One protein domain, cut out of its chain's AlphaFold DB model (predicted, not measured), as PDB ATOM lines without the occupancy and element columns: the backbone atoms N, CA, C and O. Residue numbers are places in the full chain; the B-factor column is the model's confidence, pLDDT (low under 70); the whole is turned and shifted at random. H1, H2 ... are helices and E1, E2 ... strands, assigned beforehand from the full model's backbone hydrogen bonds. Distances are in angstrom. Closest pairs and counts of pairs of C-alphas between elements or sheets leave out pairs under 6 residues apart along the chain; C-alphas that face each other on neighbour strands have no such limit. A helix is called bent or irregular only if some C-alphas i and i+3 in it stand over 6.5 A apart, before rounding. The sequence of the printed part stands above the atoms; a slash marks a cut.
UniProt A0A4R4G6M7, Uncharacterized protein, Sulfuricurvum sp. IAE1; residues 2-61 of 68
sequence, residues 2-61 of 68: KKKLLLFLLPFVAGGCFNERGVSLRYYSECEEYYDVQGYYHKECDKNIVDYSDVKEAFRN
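AT A GLANCE: This is residues 2 to 61 of the 68 residues of an uncharacterized protein of Sulfuricurvum sp. IAE1 (UniProt A0A4R4G6M7). Picture a long, thin model with a small knot of loops round E1 in the middle, the single helix H1 sticking out at one end and the hairpin of E2 and E3 reaching away at the other. H2 leads off sideways from that knot, crosswise to the long axis, and its residues 56 to 60 stick out with Asn 61. The printed part has 60 residues, with two named helices and three named strands in the order H1, E1, E2, E3, H2; the one sheet has the order E2 - E3, antiparallel, and the class is mixed, helices and strands. The whole is extended, with a radius of gyration of the C-alphas of 17.1 A and spans of 62 by 28 by 12 A.

HOW THE PARTS SIT: Start at H1, residues 2 to 14, which stands free and is apart from H2, residues 52 to 60. H1 is also apart from E1, residues 22 to 24, from E2, residues 31 to 35, and from E3, residues 41 to 45. At E1, which pairs with no named strand, look for two short antiparallel pairings: residues 17 to 18 with residues 23 to 24 of E1, and residues 22 to 23 of E1 with residues 50 to 51. Go on to E2 and E3, an antiparallel hairpin with 161 degrees between their directions. The C-alphas of Cys 31 and Cys 45 face each other at 4.1 A; N 32 and O 44 are within hydrogen-bond range at 2.8 A, as are N 42 and O 34 at 2.9 A. E1 is apart from both E2 and E3. From E1 go on to H2: the closest C-alphas of the two, those of Gly 22 and Tyr 52, are 5.1 A apart, the one pair of C-alphas within 8 A between these elements. H2 is apart from E2. In H2 every O i to N i+4 pair is within hydrogen-bond range, in H1 7 of 9.

IN THESE COORDINATES: Find C-alpha 2 at (73.524, 20.587, 105.013); from there H1 runs 18.6 A to C-alpha 14, and it is irregular, with C-alphas 8 and 11 lying 7.0 A apart. E1 covers 6.5 A, from Gly 22 to Ser 24. E2 begins at C-alpha 31, (107.338, 0.745, 88.721), and runs 13.1 A to Tyr 35; E3 returns 13.2 A from Tyr 41 to Cys 45. H2 runs 12.3 A from Tyr 52 to C-alpha 60 at (90.858, 8.566, 69.914).

THE WHOLE: The two C-alphas farthest apart, those of Lys 2 and Gln 38, are 62.1 A apart. Without the stretches that stand free, residues 2 to 14 and 56 to 61, the body of 41 residues spans 41 by 19 by 12 A. The link from E2 to E3 is tight, the other three are short, and no link is long. The printed part has no cut. Its mean pLDDT is 87.3, and no printed residue is under 70.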
ATOM      1  N   LYS A   2      72.286  21.293 104.595       70.88
ATOM      2  CA  LYS A   2      73.524  20.587 105.013       70.88
ATOM      3  C   LYS A   2      73.648  19.117 104.546       70.88
ATOM      4  O   LYS A   2      74.719  18.697 104.139       70.88
ATOM      5  N   LYS A   3      72.544  18.352 104.522       74.06
ATOM      6  CA  LYS A   3      72.533  16.944 104.057       74.06
ATOM      7  C   LYS A   3      72.843  16.782 102.559       74.06
ATOM      8  O   LYS A   3      73.490  15.817 102.178       74.06
ATOM      9  N   LYS A   4      72.410  17.733 101.717       83.94
ATOM     10  CA  LYS A   4      72.710  17.715 100.273       83.94
ATOM     11  C   LYS A   4      74.173  18.077  99.996       83.94
ATOM     12  O   LYS A   4      74.765  17.535  99.075       83.94
ATOM     13  N   LEU A   5      74.754  18.941 100.832       85.50
ATOM     14  CA  LEU A   5      76.172  19.302 100.767       85.50
ATOM     15  C   LEU A   5      77.081  18.101 101.071       85.50
ATOM     16  O   LEU A   5      78.065  17.892 100.373       85.50
ATOM     17  N   LEU A   6      76.722  17.281 102.067       83.31
ATOM     18  CA  LEU A   6      77.465  16.059 102.394       83.31
ATOM     19  C   LEU A   6      77.484  15.072 101.215       83.31
ATOM     20  O   LEU A   6      78.531  14.524 100.890       83.31
ATOM     21  N   LEU A   7      76.338  14.887 100.550       85.31
ATOM     22  CA  LEU A   7      76.232  13.997  99.390       85.31
ATOM     23  C   LEU A   7      77.105  14.472  98.217       85.31
ATOM     24  O   LEU A   7      77.668  13.656  97.500       85.31
ATOM     25  N   PHE A   8      77.231  15.789  98.046       85.69
ATOM     26  CA  PHE A   8      78.065  16.400  97.011       85.69
ATOM     27  C   PHE A   8      79.571  16.275  97.298       85.69
ATOM     28  O   PHE A   8      80.365  16.171  96.370       85.69
ATOM     29  N   LEU A   9      79.971  16.257  98.572       85.38
ATOM     30  CA  LEU A   9      81.373  16.114  98.991       85.38
ATOM     31  C   LEU A   9      81.867  14.660  99.001       85.38
ATOM     32  O   LEU A   9      83.070  14.433  98.932       85.38
ATOM     33  N   LEU A  10      80.963  13.679  99.053       83.44
ATOM     34  CA  LEU A  10      81.292  12.250  99.088       83.44
ATOM     35  C   LEU A  10      82.296  11.784  98.004       83.44
ATOM     36  O   LEU A  10      83.252  11.101  98.366       83.44
ATOM     37  N   PRO A  11      82.164  12.145  96.711       80.19
ATOM     38  CA  PRO A  11      83.123  11.713  95.691       80.19
ATOM     39  C   PRO A  11      84.511  12.345  95.848       80.19
ATOM     40  O   PRO A  11      85.481  11.775  95.369       80.19
ATOM     41  N   PHE A  12      84.636  13.487  96.531       78.94
ATOM     42  CA  PHE A  12      85.940  14.108  96.785       78.94
ATOM     43  C   PHE A  12      86.732  13.381  97.873       78.94
ATOM     44  O   PHE A  12      87.955  13.354  97.813       78.94
ATOM     45  N   VAL A  13      86.047  12.788  98.855       76.19
ATOM     46  CA  VAL A  13      86.684  11.990  99.921       76.19
ATOM     47  C   VAL A  13      86.812  10.509  99.566       76.19
ATOM     48  O   VAL A  13      87.692   9.843 100.097       76.19
ATOM     49  N   ALA A  14      85.953   9.991  98.685       76.00
ATOM     50  CA  ALA A  14      86.015   8.611  98.195       76.00
ATOM     51  C   ALA A  14      86.731   8.469  96.837       76.00
ATOM     52  O   ALA A  14      86.890   7.356  96.341       76.00
ATOM     53  N   GLY A  15      87.132   9.581  96.217       74.06
ATOM     54  CA  GLY A  15      87.899   9.582  94.976       74.06
ATOM     55  C   GLY A  15      89.319   9.086  95.229       74.06
ATOM     56  O   GLY A  15      89.946   9.485  96.208       74.06
ATOM     57  N   GLY A  16      89.818   8.201  94.364       82.00
ATOM     58  CA  GLY A  16      91.206   7.736  94.428       82.00
ATOM     59  C   GLY A  16      92.219   8.887  94.345       82.00
ATOM     60  O   GLY A  16      91.894  10.015  93.979       82.00
ATOM     61  N   CYS A  17      93.473   8.599  94.675       84.38
ATOM     62  CA  CYS A  17      94.583   9.523  94.508       84.38
ATOM     63  C   CYS A  17      94.942   9.685  93.026       84.38
ATOM     64  O   CYS A  17      95.048   8.710  92.284       84.38
ATOM     65  N   PHE A  18      95.188  10.925  92.612       89.06
ATOM     66  CA  PHE A  18      95.706  11.236  91.283       89.06
ATOM     67  C   PHE A  18      97.233  11.153  91.302       89.06
ATOM     68  O   PHE A  18      97.871  11.779  92.150       89.06
ATOM     69  N   ASN A  19      97.804  10.402  90.365       88.38
ATOM     70  CA  ASN A  19      99.242  10.298  90.140       88.38
ATOM     71  C   ASN A  19      99.585  10.652  88.681       88.38
ATOM     72  O   ASN A  19      98.721  11.059  87.900       88.38
ATOM     73  N   GLU A  20     100.859  10.523  88.309       88.50
ATOM     74  CA  GLU A  20     101.357  10.881  86.971       88.50
ATOM     75  C   GLU A  20     100.749  10.034  85.842       88.50
ATOM     76  O   GLU A  20     100.681  10.474  84.694       88.50
ATOM     77  N   ARG A  21     100.310   8.814  86.166       89.44
ATOM     78  CA  ARG A  21      99.813   7.823  85.208       89.44
ATOM     79  C   ARG A  21      98.282   7.751  85.172       89.44
ATOM     80  O   ARG A  21      97.727   7.337  84.156       89.44
ATOM     81  N   GLY A  22      97.594   8.180  86.230       90.44
ATOM     82  CA  GLY A  22      96.154   7.995  86.346       90.44
ATOM     83  C   GLY A  22      95.576   8.235  87.741       90.44
ATOM     84  O   GLY A  22      96.104   9.005  88.545       90.44
ATOM     85  N   VAL A  23      94.469   7.547  88.022       91.06
ATOM     86  CA  VAL A  23      93.801   7.499  89.332       91.06
ATOM     87  C   VAL A  23      94.054   6.141  89.975       91.06
ATOM     88  O   VAL A  23      93.718   5.111  89.393       91.06
ATOM     89  N   SER A  24      94.591   6.110  91.190       90.56
ATOM     90  CA  SER A  24      94.824   4.869  91.937       90.56
ATOM     91  C   SER A  24      94.637   5.053  93.442       90.56
ATOM     92  O   SER A  24      94.350   6.143  93.922       90.56
ATOM     93  N   LEU A  25      94.783   3.980  94.217       87.81
ATOM     94  CA  LEU A  25      94.770   4.061  95.684       87.81
ATOM     95  C   LEU A  25      96.130   4.473  96.268       87.81
ATOM     96  O   LEU A  25      96.240   4.661  97.478       87.81
ATOM     97  N   ARG A  26      97.173   4.590  95.432       82.88
ATOM     98  CA  ARG A  26      98.545   4.891  95.851       82.88
ATOM     99  C   ARG A  26      99.029   6.154  95.152       82.88
ATOM    100  O   ARG A  26      99.010   6.261  93.933       82.88
ATOM    101  N   TYR A  27      99.493   7.120  95.934       79.94
ATOM    102  CA  TYR A  27      99.961   8.385  95.369       79.94
ATOM    103  C   TYR A  27     101.187   8.203  94.463       79.94
ATOM    104  O   TYR A  27     101.262   8.803  93.395       79.94
ATOM    105  N   TYR A  28     102.120   7.337  94.865       79.88
ATOM    106  CA  TYR A  28     103.278   6.985  94.054       79.88
ATOM    107  C   TYR A  28     103.021   5.703  93.292       79.88
ATOM    108  O   TYR A  28     102.556   4.702  93.838       79.88
ATOM    109  N   SER A  29     103.349   5.767  92.017       80.62
ATOM    110  CA  SER A  29     103.167   4.673  91.099       80.62
ATOM    111  C   SER A  29     104.391   3.760  91.192       80.62
ATOM    112  O   SER A  29     105.472   4.139  90.742       80.62
ATOM    113  N   GLU A  30     104.241   2.574  91.778       82.38
ATOM    114  CA  GLU A  30     105.337   1.605  91.838       82.38
ATOM    115  C   GLU A  30     105.605   1.087  90.421       82.38
ATOM    116  O   GLU A  30     104.704   0.601  89.729       82.38
ATOM    117  N   CYS A  31     106.820   1.340  89.939       87.88
ATOM    118  CA  CYS A  31     107.338   0.745  88.721       87.88
ATOM    119  C   CYS A  31     108.585  -0.043  89.082       87.88
ATOM    120  O   CYS A  31     109.458   0.464  89.789       87.88
ATOM    121  N   GLU A  32     108.672  -1.248  88.554       90.50
ATOM    122  CA  GLU A  32     109.885  -2.035  88.564       90.50
ATOM    123  C   GLU A  32     110.726  -1.638  87.353       90.50
ATOM    124  O   GLU A  32     110.273  -1.664  86.206       90.50
ATOM    125  N   GLU A  33     111.955  -1.212  87.627       93.19
ATOM    126  CA  GLU A  33     112.923  -0.816  86.613       93.19
ATOM    127  C   GLU A  33     114.074  -1.816  86.628       93.19
ATOM    128  O   GLU A  33     114.749  -1.984  87.647       93.19
ATOM    129  N   TYR A  34     114.296  -2.500  85.509       94.38
ATOM    130  CA  TYR A  34     115.347  -3.506  85.394       94.38
ATOM    131  C   TYR A  34     115.921  -3.565  83.979       94.38
ATOM    132  O   TYR A  34     115.333  -3.078  83.014       94.38
ATOM    133  N   TYR A  35     117.096  -4.179  83.865       96.06
ATOM    134  CA  TYR A  35     117.707  -4.516  82.585       96.06
ATOM    135  C   TYR A  35     117.561  -6.013  82.343       96.06
ATOM    136  O   TYR A  35     117.806  -6.811  83.251       96.06
ATOM    137  N   ASP A  36     117.155  -6.401  81.138       94.31
ATOM    138  CA  ASP A  36     117.103  -7.817  80.783       94.31
ATOM    139  C   ASP A  36     118.503  -8.406  80.541       94.31
ATOM    140  O   ASP A  36     119.525  -7.717  80.564       94.31
ATOM    141  N   VAL A  37     118.554  -9.712  80.281       95.56
ATOM    142  CA  VAL A  37     119.805 -10.439  80.004       95.56
ATOM    143  C   VAL A  37     120.551  -9.944  78.758       95.56
ATOM    144  O   VAL A  37     121.731 -10.247  78.602       95.56
ATOM    145  N   GLN A  38     119.890  -9.197  77.873       96.94
ATOM    146  CA  GLN A  38     120.485  -8.580  76.686       96.94
ATOM    147  C   GLN A  38     120.912  -7.121  76.946       96.94
ATOM    148  O   GLN A  38     121.531  -6.503  76.080       96.94
ATOM    149  N   GLY A  39     120.618  -6.575  78.130       95.06
ATOM    150  CA  GLY A  39     120.927  -5.203  78.521       95.06
ATOM    151  C   GLY A  39     119.891  -4.168  78.079       95.06
ATOM    152  O   GLY A  39     120.187  -2.973  78.127       95.06
ATOM    153  N   TYR A  40     118.689  -4.574  77.655       95.94
ATOM    154  CA  TYR A  40     117.613  -3.628  77.349       95.94
ATOM    155  C   TYR A  40     116.905  -3.171  78.624       95.94
ATOM    156  O   TYR A  40     116.633  -3.976  79.513       95.94
ATOM    157  N   TYR A  41     116.610  -1.871  78.700       95.31
ATOM    158  CA  TYR A  41     115.883  -1.264  79.813       95.31
ATOM    159  C   TYR A  41     114.387  -1.559  79.712       95.31
ATOM    160  O   TYR A  41     113.764  -1.267  78.688       95.31
ATOM    161  N   HIS A  42     113.820  -2.055  80.806       93.81
ATOM    162  CA  HIS A  42     112.394  -2.288  80.975       93.81
ATOM    163  C   HIS A  42     111.883  -1.498  82.176       93.81
ATOM    164  O   HIS A  42     112.537  -1.420  83.218       93.81
ATOM    165  N   LYS A  43     110.701  -0.905  82.005       91.81
ATOM    166  CA  LYS A  43     109.961  -0.219  83.062       91.81
ATOM    167  C   LYS A  43     108.551  -0.769  83.082       91.81
ATOM    168  O   LYS A  43     107.718  -0.392  82.256       91.81
ATOM    169  N   GLU A  44     108.310  -1.670  84.017       89.31
ATOM    170  CA  GLU A  44     107.001  -2.262  84.237       89.31
ATOM    171  C   GLU A  44     106.336  -1.562  85.404       89.31
ATOM    172  O   GLU A  44     106.974  -1.187  86.378       89.31
ATOM    173  N   CYS A  45     105.048  -1.306  85.279       87.62
ATOM    174  CA  CYS A  45     104.344  -0.432  86.187       87.62
ATOM    175  C   CYS A  45     102.977  -1.036  86.482       87.62
ATOM    176  O   CYS A  45     102.263  -1.413  85.550       87.62
ATOM    177  N   ASP A  46     102.590  -1.060  87.756       87.25
ATOM    178  CA  ASP A  46     101.262  -1.532  88.144       87.25
ATOM    179  C   ASP A  46     100.163  -0.695  87.487       87.25
ATOM    180  O   ASP A  46     100.295   0.529  87.337       87.25
ATOM    181  N   LYS A  47      99.064  -1.366  87.126       85.69
ATOM    182  CA  LYS A  47      97.885  -0.719  86.549       85.69
ATOM    183  C   LYS A  47      97.187   0.155  87.581       85.69
ATOM    184  O   LYS A  47      96.982  -0.251  88.727       85.69
ATOM    185  N   ASN A  48      96.778   1.343  87.153       90.00
ATOM    186  CA  ASN A  48      95.941   2.208  87.969       90.00
ATOM    187  C   ASN A  48      94.473   1.734  87.924       90.00
ATOM    188  O   ASN A  48      94.108   0.857  87.143       90.00
ATOM    189  N   ILE A  49      93.602   2.327  88.752       90.00
ATOM    190  CA  ILE A  49      92.147   2.118  88.620       90.00
ATOM    191  C   ILE A  49      91.684   2.668  87.265       90.00
ATOM    192  O   ILE A  49      90.854   2.062  86.592       90.00
ATOM    193  N   VAL A  50      92.230   3.824  86.876       90.06
ATOM    194  CA  VAL A  50      92.054   4.425  85.553       90.06
ATOM    195  C   VAL A  50      93.391   4.999  85.104       90.06
ATOM    196  O   VAL A  50      93.896   5.912  85.754       90.06
ATOM    197  N   ASP A  51      93.934   4.506  83.994       92.31
ATOM    198  CA  ASP A  51      95.135   5.051  83.359       92.31
ATOM    199  C   ASP A  51      94.781   6.128  82.320       92.31
ATOM    200  O   ASP A  51      93.854   5.987  81.516       92.31
ATOM    201  N   TYR A  52      95.534   7.230  82.299       91.94
ATOM    202  CA  TYR A  52      95.304   8.319  81.344       91.94
ATOM    203  C   TYR A  52      95.554   7.896  79.893       91.94
ATOM    204  O   TYR A  52      94.943   8.459  78.981       91.94
ATOM    205  N   SER A  53      96.433   6.913  79.664       90.62
ATOM    206  CA  SER A  53      96.652   6.312  78.342       90.62
ATOM    207  C   SER A  53      95.369   5.716  77.782       90.62
ATOM    208  O   SER A  53      95.030   5.966  76.627       90.62
ATOM    209  N   ASP A  54      94.639   4.993  78.624       90.00
ATOM    210  CA  ASP A  54      93.455   4.235  78.240       90.00
ATOM    211  C   ASP A  54      92.305   5.198  77.952       90.00
ATOM    212  O   ASP A  54      91.620   5.091  76.935       90.00
ATOM    213  N   VAL A  55      92.170   6.233  78.787       90.56
ATOM    214  CA  VAL A  55      91.233   7.339  78.559       90.56
ATOM    215  C   VAL A  55      91.544   8.054  77.241       90.56
ATOM    216  O   VAL A  55      90.650   8.283  76.424       90.56
ATOM    217  N   LYS A  56      92.817   8.382  76.988       91.25
ATOM    218  CA  LYS A  56      93.254   9.026  75.740       91.25
ATOM    219  C   LYS A  56      92.959   8.151  74.522       91.25
ATOM    220  O   LYS A  56      92.553   8.669  73.481       91.25
ATOM    221  N   GLU A  57      93.158   6.841  74.631       90.88
ATOM    222  CA  GLU A  57      92.837   5.907  73.559       90.88
ATOM    223  C   GLU A  57      91.328   5.809  73.317       90.88
ATOM    224  O   GLU A  57      90.911   5.857  72.158       90.88
ATOM    225  N   ALA A  58      90.514   5.761  74.373       88.88
ATOM    226  CA  ALA A  58      89.059   5.751  74.268       88.88
ATOM    227  C   ALA A  58      88.528   6.997  73.538       88.88
ATOM    228  O   ALA A  58      87.652   6.884  72.681       88.88
ATOM    229  N   PHE A  59      89.109   8.175  73.794       89.19
ATOM    230  CA  PHE A  59      88.774   9.395  73.051       89.19
ATOM    231  C   PHE A  59      89.227   9.361  71.587       89.19
ATOM    232  O   PHE A  59      88.566   9.944  70.728       89.19
ATOM    233  N   ARG A  60      90.343   8.690  71.284       89.19
ATOM    234  CA  ARG A  60      90.858   8.566  69.914       89.19
ATOM    235  C   ARG A  60      90.053   7.565  69.082       89.19
ATOM    236  O   ARG A  60      89.819   7.813  67.906       89.19
ATOM    237  N   ASN A  61      89.651   6.447  69.683       84.88
ATOM    238  CA  ASN A  61      88.939   5.349  69.031       84.88
ATOM    239  C   ASN A  61      87.665   4.986  69.815       84.88
ATOM    240  O   ASN A  61      87.612   3.934  70.459       84.88
TER     241      ASN A  61